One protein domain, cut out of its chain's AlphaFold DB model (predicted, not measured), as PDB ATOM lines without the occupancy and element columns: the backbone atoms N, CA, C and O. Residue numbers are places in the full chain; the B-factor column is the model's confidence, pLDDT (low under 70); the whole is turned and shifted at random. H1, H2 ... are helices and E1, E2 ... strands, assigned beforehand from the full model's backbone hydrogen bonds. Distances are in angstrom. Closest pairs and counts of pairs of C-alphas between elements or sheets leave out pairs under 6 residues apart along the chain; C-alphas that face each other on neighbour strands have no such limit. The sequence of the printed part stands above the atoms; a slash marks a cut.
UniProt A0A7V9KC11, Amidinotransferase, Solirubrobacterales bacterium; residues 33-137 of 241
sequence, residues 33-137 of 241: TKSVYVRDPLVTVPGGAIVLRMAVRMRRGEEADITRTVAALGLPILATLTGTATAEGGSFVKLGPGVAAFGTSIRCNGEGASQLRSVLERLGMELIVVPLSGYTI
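Overview. This is residues 33 to 137 of the 241 residues of the protein "Amidinotransferase" of Solirubrobacterales bacterium (UniProt A0A7V9KC11). Two small three-stranded sheets share one helix: H2 packs on one face of the sheet E4 E5 E6 and also on one face of the sheet E1 E2 E3, whose other face H1 covers. Each sheet is made of a hairpin and a third strand parallel to the hairpin's second, with a helix between them along the chain. The printed part has 105 residues, with two named helices and six named strands in the order E1 E2 H1 E3 E4 E5 H2 E6; the class is mixed, helices and strands, and both sheets are mixed, in the orders E1 E2 E3 and E4 E5 E6. The whole is compact, with a radius of gyration of the C-alphas of 12.9 A, and rounded, spanning 31 by 31 by 24 A.

Arrangement. Look first at E4, residues 92 to 96, and E5, residues 99 to 104, an antiparallel hairpin with N 101 and O 93 at 2.8 A. On the other side of E5 is E6, residues 126 to 131, parallel to it, with N 102 and O 128 at 2.8 A. H2, residues 110 to 122, is on this sheet at a height of 9.6 A, over E5 and E6 and along the strands, in two layers, helix and sheet; its closest C-alphas to E6 are Arg 117 and Leu 127, 5.8 A. E5, H2 and E6 form a strand-helix-strand unit, two parallel strands joined through a helix, with a right-handed crossover. Now find E1, residues 42 to 45, and E2, residues 48 to 51, an antiparallel hairpin with N 50 and O 43 at 2.8 A. E3, residues 77 to 80, is parallel to E2, with N 78 and O 49 at 2.8 A. H2 is on this sheet too, at a height of 10.1 A; Ala 79 and Val 119 are its closest C-alphas to E3, 7.2 A. On the opposite face is H1, residues 62 to 72, over E2 at a height of 9.2 A; E2, H1 and E3 form a second right-handed unit. H1 and H2 are apart. Every O i to N i+4 pair is within hydrogen-bond range in H1, and 8 of 9 in H2.

Along the chain. Find C-alpha 42 at (-26.315, -3.119, 2.524), where E1 begins; it runs 10.2 A, E2 9.9 A, H1 15.6 A and E3 7.6 A. E4 spans 12.3 A and E5 16.5 A. From C-alpha 110 at (-39.600, -11.375, -3.842) H2 runs 18.7 A, and E6 runs 16.2 A to C-alpha 131 at (-45.591, -8.644, 3.053).

Size, cuts and confidence. The two C-alphas farthest apart are those of Gly 74 and Gly 134, 38.9 A. The printed part has no cut; the link from E3 to E4, 11 residues, is long. Mean pLDDT of the printed part is 96.8, and no printed residue is under 70.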
ATOM      1  N   THR A  33     -29.020  12.921  -2.822       90.56
ATOM      2  CA  THR A  33     -29.759  13.704  -1.814       90.56
ATOM      3  C   THR A  33     -30.158  12.898  -0.574       90.56
ATOM      4  O   THR A  33     -30.671  13.462   0.393       90.56
ATOM      5  N   LYS A  34     -29.947  11.578  -0.597       93.25
ATOM      6  CA  LYS A  34     -30.335  10.628   0.457       93.25
ATOM      7  C   LYS A  34     -29.140   9.905   1.087       93.25
ATOM      8  O   LYS A  34     -29.355   9.018   1.900       93.25
ATOM      9  N   SER A  35     -27.907  10.299   0.756       92.19
ATOM     10  CA  SER A  35     -26.671   9.625   1.194       92.19
ATOM     11  C   SER A  35     -26.434   9.643   2.705       92.19
ATOM     12  O   SER A  35     -25.679   8.816   3.199       92.19
ATOM     13  N   VAL A  36     -27.104  10.533   3.446       94.19
ATOM     14  CA  VAL A  36     -27.117  10.498   4.918       94.19
ATOM     15  C   VAL A  36     -27.771   9.218   5.460       94.19
ATOM     16  O   VAL A  36     -27.455   8.787   6.560       94.19
ATOM     17  N   TYR A  37     -28.653   8.574   4.684       95.81
ATOM     18  CA  TYR A  37     -29.348   7.349   5.077       95.81
ATOM     19  C   TYR A  37     -28.586   6.099   4.640       95.81
ATOM     20  O   TYR A  37     -28.910   5.457   3.635       95.81
ATOM     21  N   VAL A  38     -27.564   5.751   5.417       96.50
ATOM     22  CA  VAL A  38     -26.669   4.618   5.138       96.50
ATOM     23  C   VAL A  38     -27.270   3.249   5.482       96.50
ATOM     24  O   VAL A  38     -26.639   2.229   5.217       96.50
ATOM     25  N   ARG A  39     -28.493   3.204   6.033       97.62
ATOM     26  CA  ARG A  39     -29.206   1.960   6.367       97.62
ATOM     27  C   ARG A  39     -29.459   1.067   5.155       97.62
ATOM     28  O   ARG A  39     -29.438  -0.150   5.258       97.62
ATOM     29  N   ASP A  40     -29.766   1.661   4.013       97.88
ATOM     30  CA  ASP A  40     -30.363   0.919   2.903       97.88
ATOM     31  C   ASP A  40     -29.411   0.163   1.964       97.88
ATOM     32  O   ASP A  40     -29.820  -0.889   1.464       97.88
ATOM     33  N   PRO A  41     -28.188   0.651   1.674       97.75
ATOM     34  CA  PRO A  41     -27.373   0.071   0.607       97.75
ATOM     35  C   PRO A  41     -26.818  -1.340   0.872       97.75
ATOM     36  O   PRO A  41     -26.466  -2.047  -0.074       97.75
ATOM     37  N   LEU A  42     -26.728  -1.768   2.133       98.00
ATOM     38  CA  LEU A  42     -26.315  -3.119   2.524       98.00
ATOM     39  C   LEU A  42     -27.005  -3.545   3.822       98.00
ATOM     40  O   LEU A  42     -27.643  -2.729   4.474       98.00
ATOM     41  N   VAL A  43     -26.856  -4.808   4.215       98.25
ATOM     42  CA  VAL A  43     -27.175  -5.287   5.573       98.25
ATOM     43  C   VAL A  43     -26.013  -6.088   6.131       98.25
ATOM     44  O   VAL A  43     -25.236  -6.669   5.372       98.25
ATOM     45  N   THR A  44     -25.910  -6.150   7.453       97.19
ATOM     46  CA  THR A  44     -24.886  -6.935   8.149       97.19
ATOM     47  C   THR A  44     -25.492  -8.114   8.893       97.19
ATOM     48  O   THR A  44     -26.537  -8.013   9.552       97.19
ATOM     49  N   VAL A  45     -24.804  -9.243   8.789       96.00
ATOM     50  CA  VAL A  45     -25.138 -10.529   9.404       96.00
ATOM     51  C   VAL A  45     -23.853 -11.130   9.989       96.00
ATOM     52  O   VAL A  45     -22.761 -10.660   9.653       96.00
ATOM     53  N   PRO A  46     -23.930 -12.151  10.861       92.06
ATOM     54  CA  PRO A  46     -22.737 -12.859  11.307       92.06
ATOM     55  C   PRO A  46     -21.850 -13.262  10.119       92.06
ATOM     56  O   PRO A  46     -22.305 -13.901   9.173       92.06
ATOM     57  N   GLY A  47     -20.584 -12.845  10.160       91.38
ATOM     58  CA  GLY A  47     -19.591 -13.127   9.122       91.38
ATOM     59  C   GLY A  47     -19.375 -12.028   8.075       91.38
ATOM     60  O   GLY A  47     -18.337 -12.060   7.421       91.38
ATOM     61  N   GLY A  48     -20.273 -11.045   7.915       96.12
ATOM     62  CA  GLY A  48     -20.036  -9.941   6.976       96.12
ATOM     63  C   GLY A  48     -21.280  -9.200   6.482       96.12
ATOM     64  O   GLY A  48     -22.360  -9.259   7.071       96.12
ATOM     65  N   ALA A  49     -21.113  -8.478   5.377       98.12
ATOM     66  CA  ALA A  49     -22.157  -7.680   4.746       98.12
ATOM     67  C   ALA A  49     -22.730  -8.343   3.486       98.12
ATOM     68  O   ALA A  49     -22.023  -9.002   2.718       98.12
ATOM     69  N   ILE A  50     -24.016  -8.104   3.244       98.69
ATOM     70  CA  ILE A  50     -24.708  -8.415   1.993       98.69
ATOM     71  C   ILE A  50     -25.052  -7.087   1.324       98.69
ATOM     72  O   ILE A  50     -25.855  -6.314   1.849       98.69
ATOM     73  N   VAL A  51     -24.444  -6.819   0.172       98.69
ATOM     74  CA  VAL A  51     -24.712  -5.604  -0.604       98.69
ATOM     75  C   VAL A  51     -26.065  -5.753  -1.287       98.69
ATOM     76  O   VAL A  51     -26.306  -6.720  -2.016       98.69
ATOM     77  N   LEU A  52     -26.961  -4.805  -1.030       98.62
ATOM     78  CA  LEU A  52     -28.318  -4.827  -1.554       98.62
ATOM     79  C   LEU A  52     -28.389  -4.142  -2.925       98.62
ATOM     80  O   LEU A  52     -27.375  -3.832  -3.551       98.62
ATOM     81  N   ARG A  53     -29.609  -3.954  -3.435       97.88
ATOM     82  CA  ARG A  53     -29.844  -3.297  -4.720       97.88
ATOM     83  C   ARG A  53     -31.018  -2.338  -4.611       97.88
ATOM     84  O   ARG A  53     -32.176  -2.766  -4.588       97.88
ATOM     85  N   MET A  54     -30.709  -1.044  -4.625       97.50
ATOM     86  CA  MET A  54     -31.675   0.026  -4.405       97.50
ATOM     87  C   MET A  54     -32.750   0.033  -5.500       97.50
ATOM     88  O   MET A  54     -32.468  -0.006  -6.712       97.50
ATOM     89  N   ALA A  55     -34.015   0.109  -5.083       96.81
ATOM     90  CA  ALA A  55     -35.143   0.069  -6.014       96.81
ATOM     91  C   ALA A  55     -35.232   1.354  -6.856       96.81
ATOM     92  O   ALA A  55     -35.361   1.289  -8.083       96.81
ATOM     93  N   VAL A  56     -35.111   2.524  -6.221       94.50
ATOM     94  CA  VAL A  56     -35.191   3.825  -6.892       94.50
ATOM     95  C   VAL A  56     -33.862   4.185  -7.535       94.50
ATOM     96  O   VAL A  56     -32.810   4.210  -6.901       94.50
ATOM     97  N   ARG A  57     -33.922   4.537  -8.820       92.06
ATOM     98  CA  ARG A  57     -32.730   4.861  -9.617       92.06
ATOM     99  C   ARG A  57     -31.931   6.036  -9.055       92.06
ATOM    100  O   ARG A  57     -30.717   6.031  -9.191       92.06
ATOM    101  N   MET A  58     -32.593   7.002  -8.412       93.31
ATOM    102  CA  MET A  58     -31.941   8.179  -7.825       93.31
ATOM    103  C   MET A  58     -30.925   7.819  -6.730       93.31
ATOM    104  O   MET A  58     -29.944   8.536  -6.574       93.31
ATOM    105  N   ARG A  59     -31.139   6.711  -6.005       94.50
ATOM    106  CA  ARG A  59     -30.243   6.246  -4.933       94.50
ATOM    107  C   ARG A  59     -29.229   5.199  -5.392       94.50
ATOM    108  O   ARG A  59     -28.327   4.842  -4.646       94.50
ATOM    109  N   ARG A  60     -29.345   4.700  -6.629       92.81
ATOM    110  CA  ARG A  60     -28.393   3.713  -7.151       92.81
ATOM    111  C   ARG A  60     -27.002   4.321  -7.286       92.81
ATOM    112  O   ARG A  60     -26.820   5.411  -7.830       92.81
ATOM    113  N   GLY A  61     -26.015   3.564  -6.839       91.12
ATOM    114  CA  GLY A  61     -24.627   3.974  -6.700       91.12
ATOM    115  C   GLY A  61     -24.248   4.346  -5.266       91.12
ATOM    116  O   GLY A  61     -23.052   4.389  -4.997       91.12
ATOM    117  N   GLU A  62     -25.212   4.554  -4.358       95.69
ATOM    118  CA  GLU A  62     -24.935   4.612  -2.912       95.69
ATOM    119  C   GLU A  62     -24.363   3.265  -2.424       95.69
ATOM    120  O   GLU A  62     -23.454   3.241  -1.600       95.69
ATOM    121  N   GLU A  63     -24.792   2.142  -3.016       96.00
ATOM    122  CA  GLU A  63     -24.279   0.799  -2.705       96.00
ATOM    123  C   GLU A  63     -22.775   0.691  -2.929       96.00
ATOM    124  O   GLU A  63     -22.062   0.156  -2.085       96.00
ATOM    125  N   ALA A  64     -22.269   1.239  -4.035       94.50
ATOM    126  CA  ALA A  64     -20.845   1.182  -4.348       94.50
ATOM    127  C   ALA A  64     -19.995   1.950  -3.326       94.50
ATOM    128  O   ALA A  64     -18.848   1.584  -3.084       94.50
ATOM    129  N   ASP A  65     -20.541   3.017  -2.749       94.06
ATOM    130  CA  ASP A  65     -19.839   3.863  -1.794       94.06
ATOM    131  C   ASP A  65     -19.754   3.243  -0.403       94.06
ATOM    132  O   ASP A  65     -18.658   3.053   0.132       94.06
ATOM    133  N   ILE A  66     -20.898   2.804   0.120       96.06
ATOM    134  CA  ILE A  66     -20.938   2.096   1.399       96.06
ATOM    135  C   ILE A  66     -20.145   0.786   1.306       96.06
ATOM    136  O   ILE A  66     -19.382   0.477   2.217       96.06
ATOM    137  N   THR A  67     -20.215   0.066   0.177       96.94
ATOM    138  CA  THR A  67     -19.413  -1.153  -0.037       96.94
ATOM    139  C   THR A  67     -17.913  -0.870   0.014       96.94
ATOM    140  O   THR A  67     -17.189  -1.610   0.673       96.94
ATOM    141  N   ARG A  68     -17.422   0.197  -0.640       96.19
ATOM    142  CA  ARG A  68     -16.000   0.581  -0.552       96.19
ATOM    143  C   ARG A  68     -15.595   0.897   0.882       96.19
ATOM    144  O   ARG A  68     -14.536   0.453   1.307       96.19
ATOM    145  N   THR A  69     -16.440   1.635   1.599       96.06
ATOM    146  CA  THR A  69     -16.190   2.030   2.989       96.06
ATOM    147  C   THR A  69     -16.021   0.799   3.874       96.06
ATOM    148  O   THR A  69     -14.988   0.644   4.517       96.06
ATOM    149  N   VAL A  70     -16.979  -0.134   3.852       96.88
ATOM    150  CA  VAL A  70     -16.902  -1.326   4.712       96.88
ATOM    151  C   VAL A  70     -15.823  -2.315   4.261       96.88
ATOM    152  O   VAL A  70     -15.174  -2.933   5.101       96.88
ATOM    153  N   ALA A  71     -15.560  -2.429   2.954       96.44
ATOM    154  CA  ALA A  71     -14.481  -3.271   2.440       96.44
ATOM    155  C   ALA A  71     -13.094  -2.736   2.833       96.44
ATOM    156  O   ALA A  71     -12.201  -3.527   3.132       96.44
ATOM    157  N   ALA A  72     -12.909  -1.410   2.884       96.38
ATOM    158  CA  ALA A  72     -11.663  -0.789   3.343       96.38
ATOM    159  C   ALA A  72     -11.379  -1.055   4.833       96.38
ATOM    160  O   ALA A  72     -10.217  -1.095   5.230       96.38
ATOM    161  N   LEU A  73     -12.422  -1.299   5.633       95.44
ATOM    162  CA  LEU A  73     -12.305  -1.748   7.025       95.44
ATOM    163  C   LEU A  73     -12.014  -3.252   7.158       95.44
ATOM    164  O   LEU A  73     -11.833  -3.747   8.267       95.44
ATOM    165  N   GLY A  74     -12.002  -3.996   6.049       96.12
ATOM    166  CA  GLY A  74     -11.836  -5.447   6.050       96.12
ATOM    167  C   GLY A  74     -13.111  -6.233   6.361       96.12
ATOM    168  O   GLY A  74     -13.021  -7.439   6.590       96.12
ATOM    169  N   LEU A  75     -14.296  -5.601   6.351       96.75
ATOM    170  CA  LEU A  75     -15.562  -6.320   6.522       96.75
ATOM    171  C   LEU A  75     -15.805  -7.236   5.305       96.75
ATOM    172  O   LEU A  75     -15.867  -6.733   4.176       96.75
ATOM    173  N   PRO A  76     -15.975  -8.560   5.488       97.44
ATOM    174  CA  PRO A  76     -16.211  -9.462   4.368       97.44
ATOM    175  C   PRO A  76     -17.514  -9.138   3.634       97.44
ATOM    176  O   PRO A  76     -18.553  -8.915   4.256       97.44
ATOM    177  N   ILE A  77     -17.476  -9.170   2.302       98.25
ATOM    178  CA  ILE A  77     -18.676  -9.091   1.465       98.25
ATOM    179  C   ILE A  77     -19.116 -10.514   1.127       98.25
ATOM    180  O   ILE A  77     -18.461 -11.209   0.353       98.25
ATOM    181  N   LEU A  78     -20.224 -10.948   1.722       98.12
ATOM    182  CA  LEU A  78     -20.737 -12.313   1.589       98.12
ATOM    183  C   LEU A  78     -21.477 -12.523   0.267       98.12
ATOM    184  O   LEU A  78     -21.446 -13.611  -0.309       98.12
ATOM    185  N   ALA A  79     -22.171 -11.485  -0.199       98.19
ATOM    186  CA  ALA A  79     -22.908 -11.487  -1.451       98.19
ATOM    187  C   ALA A  79     -23.252 -10.061  -1.893       98.19
ATOM    188  O   ALA A  79     -23.310  -9.137  -1.081       98.19
ATOM    189  N   THR A  80     -23.568  -9.926  -3.179       98.50
ATOM    190  CA  THR A  80     -24.184  -8.734  -3.766       98.50
ATOM    191  C   THR A  80     -25.440  -9.171  -4.503       98.50
ATOM    192  O   THR A  80     -25.368 -10.093  -5.318       98.50
ATOM    193  N   LEU A  81     -26.583  -8.538  -4.233       98.38
ATOM    194  CA  LEU A  81     -27.831  -8.881  -4.916       98.38
ATOM    195  C   LEU A  81     -27.799  -8.427  -6.382       98.38
ATOM    196  O   LEU A  81     -27.346  -7.325  -6.703       98.38
ATOM    197  N   THR A  82     -28.310  -9.258  -7.291       97.56
ATOM    198  CA  THR A  82     -28.199  -9.025  -8.744       97.56
ATOM    199  C   THR A  82     -29.511  -9.241  -9.502       97.56
ATOM    200  O   THR A  82     -30.540  -9.616  -8.941       97.56
ATOM    201  N   GLY A  83     -29.489  -8.958 -10.809       97.00
ATOM    202  CA  GLY A  83     -30.626  -9.181 -11.698       97.00
ATOM    203  C   GLY A  83     -31.820  -8.280 -11.378       97.00
ATOM    204  O   GLY A  83     -31.705  -7.047 -11.338       97.00
ATOM    205  N   THR A  84     -32.984  -8.899 -11.194       97.75
ATOM    206  CA  THR A  84     -34.249  -8.218 -10.886       97.75
ATOM    207  C   THR A  84     -34.451  -7.974  -9.393       97.75
ATOM    208  O   THR A  84     -35.416  -7.296  -9.042       97.75
ATOM    209  N   ALA A  85     -33.541  -8.436  -8.525       98.38
ATOM    210  CA  ALA A  85     -33.610  -8.196  -7.089       98.38
ATOM    211  C   ALA A  85     -33.691  -6.698  -6.771       98.38
ATOM    212  O   ALA A  85     -32.937  -5.878  -7.312       98.38
ATOM    213  N   THR A  86     -34.596  -6.339  -5.870       98.50
ATOM    214  CA  THR A  86     -34.554  -5.062  -5.165       98.50
ATOM    215  C   THR A  86     -34.718  -5.323  -3.681       98.50
ATOM    216  O   THR A  86     -35.600  -6.076  -3.268       98.50
ATOM    217  N   ALA A  87     -33.846  -4.718  -2.890       98.56
ATOM    218  CA  ALA A  87     -33.861  -4.799  -1.442       98.56
ATOM    219  C   ALA A  87     -33.195  -3.542  -0.887       98.56
ATOM    220  O   ALA A  87     -32.271  -3.008  -1.502       98.56
ATOM    221  N   GLU A  88     -33.673  -3.094   0.262       98.62
ATOM    222  CA  GLU A  88     -33.148  -1.956   1.005       98.62
ATOM    223  C   GLU A  88     -33.127  -2.345   2.485       98.62
ATOM    224  O   GLU A  88     -34.038  -3.022   2.968       98.62
ATOM    225  N   GLY A  89     -32.055  -1.982   3.184       98.19
ATOM    226  CA  GLY A  89     -31.788  -2.419   4.551       98.19
ATOM    227  C   GLY A  89     -32.833  -1.990   5.580       98.19
ATOM    228  O   GLY A  89     -33.002  -2.711   6.557       98.19
ATOM    229  N   GLY A  90     -33.613  -0.925   5.346       97.88
ATOM    230  CA  GLY A  90     -34.766  -0.593   6.197       97.88
ATOM    231  C   GLY A  90     -35.825  -1.707   6.248       97.88
ATOM    232  O   GLY A  90     -36.601  -1.812   7.193       97.88
ATOM    233  N   SER A  91     -35.856  -2.607   5.260       98.44
ATOM    234  CA  SER A  91     -36.717  -3.792   5.302       98.44
ATOM    235  C   SER A  91     -36.138  -4.969   6.080       98.44
ATOM    236  O   SER A  91     -36.857  -5.949   6.222       98.44
ATOM    237  N   PHE A  92     -34.893  -4.927   6.554       98.62
ATOM    238  CA  PHE A  92     -34.228  -6.065   7.190       98.62
ATOM    239  C   PHE A  92     -34.028  -5.829   8.690       98.62
ATOM    240  O   PHE A  92     -33.238  -4.979   9.093       98.62
ATOM    241  N   VAL A  93     -34.705  -6.624   9.517       98.31
ATOM    242  CA  VAL A  93     -34.638  -6.526  10.981       98.31
ATOM    243  C   VAL A  93     -34.156  -7.854  11.550       98.31
ATOM    244  O   VAL A  93     -34.759  -8.897  11.309       98.31
ATOM    245  N   LYS A  94     -33.071  -7.832  12.328       97.31
ATOM    246  CA  LYS A  94     -32.629  -8.994  13.113       97.31
ATOM    247  C   LYS A  94     -33.527  -9.093  14.347       97.31
ATOM    248  O   LYS A  94     -33.528  -8.166  15.149       97.31
ATOM    249  N   LEU A  95     -34.299 -10.175  14.468       97.50
ATOM    250  CA  LEU A  95     -35.223 -10.388  15.596       97.50
ATOM    251  C   LEU A  95     -34.529 -11.029  16.801       97.50
ATOM    252  O   LEU A  95     -35.005 -10.916  17.921       97.50
ATOM    253  N   GLY A  96     -33.408 -11.708  16.564       94.44
ATOM    254  CA  GLY A  96     -32.628 -12.381  17.588       94.44
ATOM    255  C   GLY A  96     -31.528 -13.244  16.967       94.44
ATOM    256  O   GLY A  96     -31.290 -13.172  15.753       94.44
ATOM    257  N   PRO A  97     -30.848 -14.075  17.773       92.50
ATOM    258  CA  PRO A  97     -29.832 -14.994  17.279       92.50
ATOM    259  C   PRO A  97     -30.396 -15.917  16.193       92.50
ATOM    260  O   PRO A  97     -31.354 -16.651  16.418       92.50
ATOM    261  N   GLY A  98     -29.808 -15.869  14.999       95.38
ATOM    262  CA  GLY A  98     -30.179 -16.762  13.902       95.38
ATOM    263  C   GLY A  98     -31.503 -16.445  13.198       95.38
ATOM    264  O   GLY A  98     -31.869 -17.190  12.297       95.38
ATOM    265  N   VAL A  99     -32.214 -15.367  13.543       97.94
ATOM    266  CA  VAL A  99     -33.521 -15.049  12.942       97.94
ATOM    267  C   VAL A  99     -33.564 -13.597  12.481       97.94
ATOM    268  O   VAL A  99     -33.283 -12.667  13.241       97.94
ATOM    269  N   ALA A 100     -33.969 -13.393  11.230       98.38
ATOM    270  CA  ALA A 100     -34.243 -12.077  10.677       98.38
ATOM    271  C   ALA A 100     -35.605 -12.034   9.976       98.38
ATOM    272  O   ALA A 100     -36.059 -13.018   9.396       98.38
ATOM    273  N   ALA A 101     -36.230 -10.862   9.986       98.81
ATOM    274  CA  ALA A 101     -37.401 -10.541   9.194       98.81
ATOM    275  C   ALA A 101     -37.017  -9.634   8.020       98.81
ATOM    276  O   ALA A 101     -36.180  -8.739   8.152       98.81
ATOM    277  N   PHE A 102     -37.650  -9.858   6.871       98.88
ATOM    278  CA  PHE A 102     -37.508  -9.036   5.680       98.88
ATOM    279  C   PHE A 102     -38.866  -8.609   5.123       98.88
ATOM    280  O   PHE A 102     -39.669  -9.445   4.708       98.88
ATOM    281  N   GLY A 103     -39.107  -7.301   5.083       98.62
ATOM    282  CA  GLY A 103     -40.331  -6.716   4.548       98.62
ATOM    283  C   GLY A 103     -40.326  -6.615   3.022       98.62
ATOM    284  O   GLY A 103     -39.560  -5.819   2.472       98.62
ATOM    285  N   THR A 104     -41.205  -7.342   2.326       98.50
ATOM    286  CA  THR A 104     -41.462  -7.102   0.893       98.50
ATOM    287  C   THR A 104     -42.443  -5.951   0.715       98.50
ATOM    288  O   THR A 104     -43.461  -5.887   1.402       98.50
ATOM    289  N   SER A 105     -42.136  -5.048  -0.207       98.00
ATOM    290  CA  SER A 105     -42.737  -3.726  -0.318       98.00
ATOM    291  C   SER A 105     -42.592  -3.166  -1.738       98.00
ATOM    292  O   SER A 105     -42.057  -3.817  -2.638       98.00
ATOM    293  N   ILE A 106     -42.974  -1.903  -1.941       96.75
ATOM    294  CA  ILE A 106     -42.712  -1.193  -3.204       96.75
ATOM    295  C   ILE A 106     -41.215  -0.939  -3.480       96.75
ATOM    296  O   ILE A 106     -40.852  -0.522  -4.581       96.75
ATOM    297  N   ARG A 107     -40.335  -1.164  -2.494       97.56
ATOM    298  CA  ARG A 107     -38.870  -1.049  -2.634       97.56
ATOM    299  C   ARG A 107     -38.169  -2.410  -2.588       97.56
ATOM    300  O   ARG A 107     -37.097  -2.561  -3.174       97.56
ATOM    301  N   CYS A 108     -38.786  -3.404  -1.959       98.44
ATOM    302  CA  CYS A 108     -38.183  -4.696  -1.644       98.44
ATOM    303  C   CYS A 108     -39.009  -5.835  -2.251       98.44
ATOM    304  O   CYS A 108     -40.149  -6.045  -1.852       98.44
ATOM    305  N   ASN A 109     -38.473  -6.572  -3.224       98.38
ATOM    306  CA  ASN A 109     -39.255  -7.559  -3.975       98.38
ATOM    307  C   ASN A 109     -38.942  -9.012  -3.587       98.38
ATOM    308  O   ASN A 109     -37.995  -9.300  -2.853       98.38
ATOM    309  N   GLY A 110     -39.751  -9.941  -4.107       98.56
ATOM    310  CA  GLY A 110     -39.600 -11.375  -3.842       98.56
ATOM    311  C   GLY A 110     -38.259 -11.954  -4.306       98.56
ATOM    312  O   GLY A 110     -37.718 -12.831  -3.643       98.56
ATOM    313  N   GLU A 111     -37.677 -11.427  -5.386       98.75
ATOM    314  CA  GLU A 111     -36.343 -11.844  -5.838       98.75
ATOM    315  C   GLU A 111     -35.249 -11.412  -4.848       98.75
ATOM    316  O   GLU A 111     -34.358 -12.194  -4.522       98.75
ATOM    317  N   GLY A 112     -35.346 -10.192  -4.305       98.69
ATOM    318  CA  GLY A 112     -34.467  -9.721  -3.235       98.69
ATOM    319  C   GLY A 112     -34.571 -10.595  -1.986       98.69
ATOM    320  O   GLY A 112     -33.548 -11.019  -1.451       98.69
ATOM    321  N   ALA A 113     -35.796 -10.944  -1.580       98.81
ATOM    322  CA  ALA A 113     -36.037 -11.874  -0.477       98.81
ATOM    323  C   ALA A 113     -35.442 -13.272  -0.738       98.81
ATOM    324  O   ALA A 113     -34.846 -13.859   0.161       98.81
ATOM    325  N   SER A 114     -35.573 -13.795  -1.962       98.81
ATOM    326  CA  SER A 114     -35.041 -15.105  -2.362       98.81
ATOM    327  C   SER A 114     -33.510 -15.153  -2.293       98.81
ATOM    328  O   SER A 114     -32.936 -16.051  -1.672       98.81
ATOM    329  N   GLN A 115     -32.829 -14.149  -2.856       98.81
ATOM    330  CA  GLN A 115     -31.367 -14.088  -2.804       98.81
ATOM    331  C   GLN A 115     -30.854 -13.858  -1.375       98.81
ATOM    332  O   GLN A 115     -29.883 -14.503  -0.978       98.81
ATOM    333  N   LEU A 116     -31.523 -13.012  -0.579       98.62
ATOM    334  CA  LEU A 116     -31.202 -12.842   0.844       98.62
ATOM    335  C   LEU A 116     -31.334 -14.159   1.610       98.62
ATOM    336  O   LEU A 116     -30.400 -14.551   2.308       98.62
ATOM    337  N   ARG A 117     -32.452 -14.872   1.428       98.75
ATOM    338  CA  ARG A 117     -32.695 -16.183   2.039       98.75
ATOM    339  C   ARG A 117     -31.566 -17.163   1.729       98.75
ATOM    340  O   ARG A 117     -31.016 -17.750   2.651       98.75
ATOM    341  N   SER A 118     -31.157 -17.271   0.463       98.31
ATOM    342  CA  SER A 118     -30.073 -18.177   0.055       98.31
ATOM    343  C   SER A 118     -28.745 -17.897   0.770       98.31
ATOM    344  O   SER A 118     -27.972 -18.824   1.028       98.31
ATOM    345  N   VAL A 119     -28.428 -16.631   1.051       98.19
ATOM    346  CA  VAL A 119     -27.207 -16.271   1.791       98.19
ATOM    347  C   VAL A 119     -27.361 -16.610   3.273       98.19
ATOM    348  O   VAL A 119     -26.462 -17.214   3.849       98.19
ATOM    349  N   LEU A 120     -28.503 -16.272   3.868       98.38
ATOM    350  CA  LEU A 120     -28.794 -16.498   5.286       98.38
ATOM    351  C   LEU A 120     -28.858 -17.986   5.650       98.38
ATOM    352  O   LEU A 120     -28.289 -18.385   6.661       98.38
ATOM    353  N   GLU A 121     -29.446 -18.825   4.798       97.56
ATOM    354  CA  GLU A 121     -29.512 -20.279   5.005       97.56
ATOM    355  C   GLU A 121     -28.116 -20.915   5.084       97.56
ATOM    356  O   GLU A 121     -27.886 -21.808   5.898       97.56
ATOM    357  N   ARG A 122     -27.143 -20.408   4.311       96.44
ATOM    358  CA  ARG A 122     -25.735 -20.850   4.385       96.44
ATOM    359  C   ARG A 122     -25.055 -20.482   5.705       96.44
ATOM    360  O   ARG A 122     -24.056 -21.101   6.058       96.44
ATOM    361  N   LEU A 123     -25.592 -19.493   6.416       96.19
ATOM    362  CA  LEU A 123     -25.154 -19.073   7.748       96.19
ATOM    363  C   LEU A 123     -25.995 -19.713   8.866       96.19
ATOM    364  O   LEU A 123     -25.795 -19.389  10.033       96.19
ATOM    365  N   GLY A 124     -26.945 -20.593   8.524       97.31
ATOM    366  CA  GLY A 124     -27.870 -21.197   9.484       97.31
ATOM    367  C   GLY A 124     -28.915 -20.222  10.035       97.31
ATOM    368  O   GLY A 124     -29.430 -20.451  11.125       97.31
ATOM    369  N   MET A 125     -29.212 -19.134   9.317       98.00
ATOM    370  CA  MET A 125     -30.189 -18.129   9.734       98.00
ATOM    371  C   MET A 125     -31.544 -18.305   9.036       98.00
ATOM    372  O   MET A 125     -31.618 -18.474   7.818       98.00
ATOM    373  N   GLU A 126     -32.622 -18.181   9.805       98.44
ATOM    374  CA  GLU A 126     -33.999 -18.095   9.322       98.44
ATOM    375  C   GLU A 126     -34.283 -16.692   8.758       98.44
ATOM    376  O   GLU A 126     -33.981 -15.678   9.393       98.44
ATOM    377  N   LEU A 127     -34.916 -16.636   7.580       98.81
ATOM    378  CA  LEU A 127     -35.500 -15.407   7.037       98.81
ATOM    379  C   LEU A 127     -37.029 -15.502   6.996       98.81
ATOM    380  O   LEU A 127     -37.596 -16.234   6.174       98.81
ATOM    381  N   ILE A 128     -37.696 -14.701   7.816       98.81
ATOM    382  CA  ILE A 128     -39.147 -14.511   7.791       98.81
ATOM    383  C   ILE A 128     -39.453 -13.425   6.763       98.81
ATOM    384  O   ILE A 128     -38.927 -12.320   6.845       98.81
ATOM    385  N   VAL A 129     -40.286 -13.721   5.767       98.75
ATOM    386  CA  VAL A 129     -40.651 -12.735   4.738       98.75
ATOM    387  C   VAL A 129     -42.026 -12.169   5.052       98.75
ATOM    388  O   VAL A 129     -43.011 -12.904   5.076       98.75
ATOM    389  N   VAL A 130     -42.082 -10.859   5.284       98.69
ATOM    390  CA  VAL A 130     -43.275 -10.145   5.746       98.69
ATOM    391  C   VAL A 130     -43.806  -9.260   4.609       98.69
ATOM    392  O   VAL A 130     -43.140  -8.298   4.227       98.69
ATOM    393  N   PRO A 131     -44.981  -9.542   4.024       97.88
ATOM    394  CA  PRO A 131     -45.591  -8.644   3.053       97.88
ATOM    395  C   PRO A 131     -46.123  -7.394   3.759       97.88
ATOM    396  O   PRO A 131     -47.028  -7.485   4.586       97.88
ATOM    397  N   LEU A 132     -45.552  -6.233   3.431       97.69
ATOM    398  CA  LEU A 132     -45.976  -4.946   3.982       97.69
ATOM    399  C   LEU A 132     -47.211  -4.420   3.247       97.69
ATOM    400  O   LEU A 132     -47.423  -4.699   2.063       97.69
ATOM    401  N   SER A 133     -48.033  -3.654   3.959       91.88
ATOM    402  CA  SER A 133     -49.293  -3.136   3.438       91.88
ATOM    403  C   SER A 133     -49.110  -1.871   2.585       91.88
ATOM    404  O   SER A 133     -48.206  -1.058   2.782       91.88
ATOM    405  N   GLY A 134     -50.001  -1.695   1.604       90.31
ATOM    406  CA  GLY A 134     -50.109  -0.469   0.808       90.31
ATOM    407  C   GLY A 134     -48.815  -0.046   0.101       90.31
ATOM    408  O   GLY A 134     -48.221  -0.809  -0.657       90.31
ATOM    409  N   TYR A 135     -48.420   1.211   0.321       92.38
ATOM    410  CA  TYR A 135     -47.228   1.837  -0.267       92.38
ATOM    411  C   TYR A 135     -46.084   2.002   0.743       92.38
ATOM    412  O   TYR A 135     -45.176   2.804   0.510       92.38
ATOM    413  N   THR A 136     -46.118   1.266   1.859       94.69
ATOM    414  CA  THR A 136     -45.008   1.238   2.814       94.69
ATOM    415  C   THR A 136     -43.717   0.872   2.091       94.69
ATOM    416  O   THR A 136     -43.700   0.009   1.212       94.69
ATOM    417  N   ILE A 137     -42.625   1.546   2.449       96.19
ATOM    418  CA  ILE A 137     -41.320   1.329   1.824       96.19
ATOM    419  C   ILE A 137     -40.478   0.284   2.560       96.19
ATOM    420  O   ILE A 137     -39.834  -0.525   1.889       96.19
TER     421      ILE A 137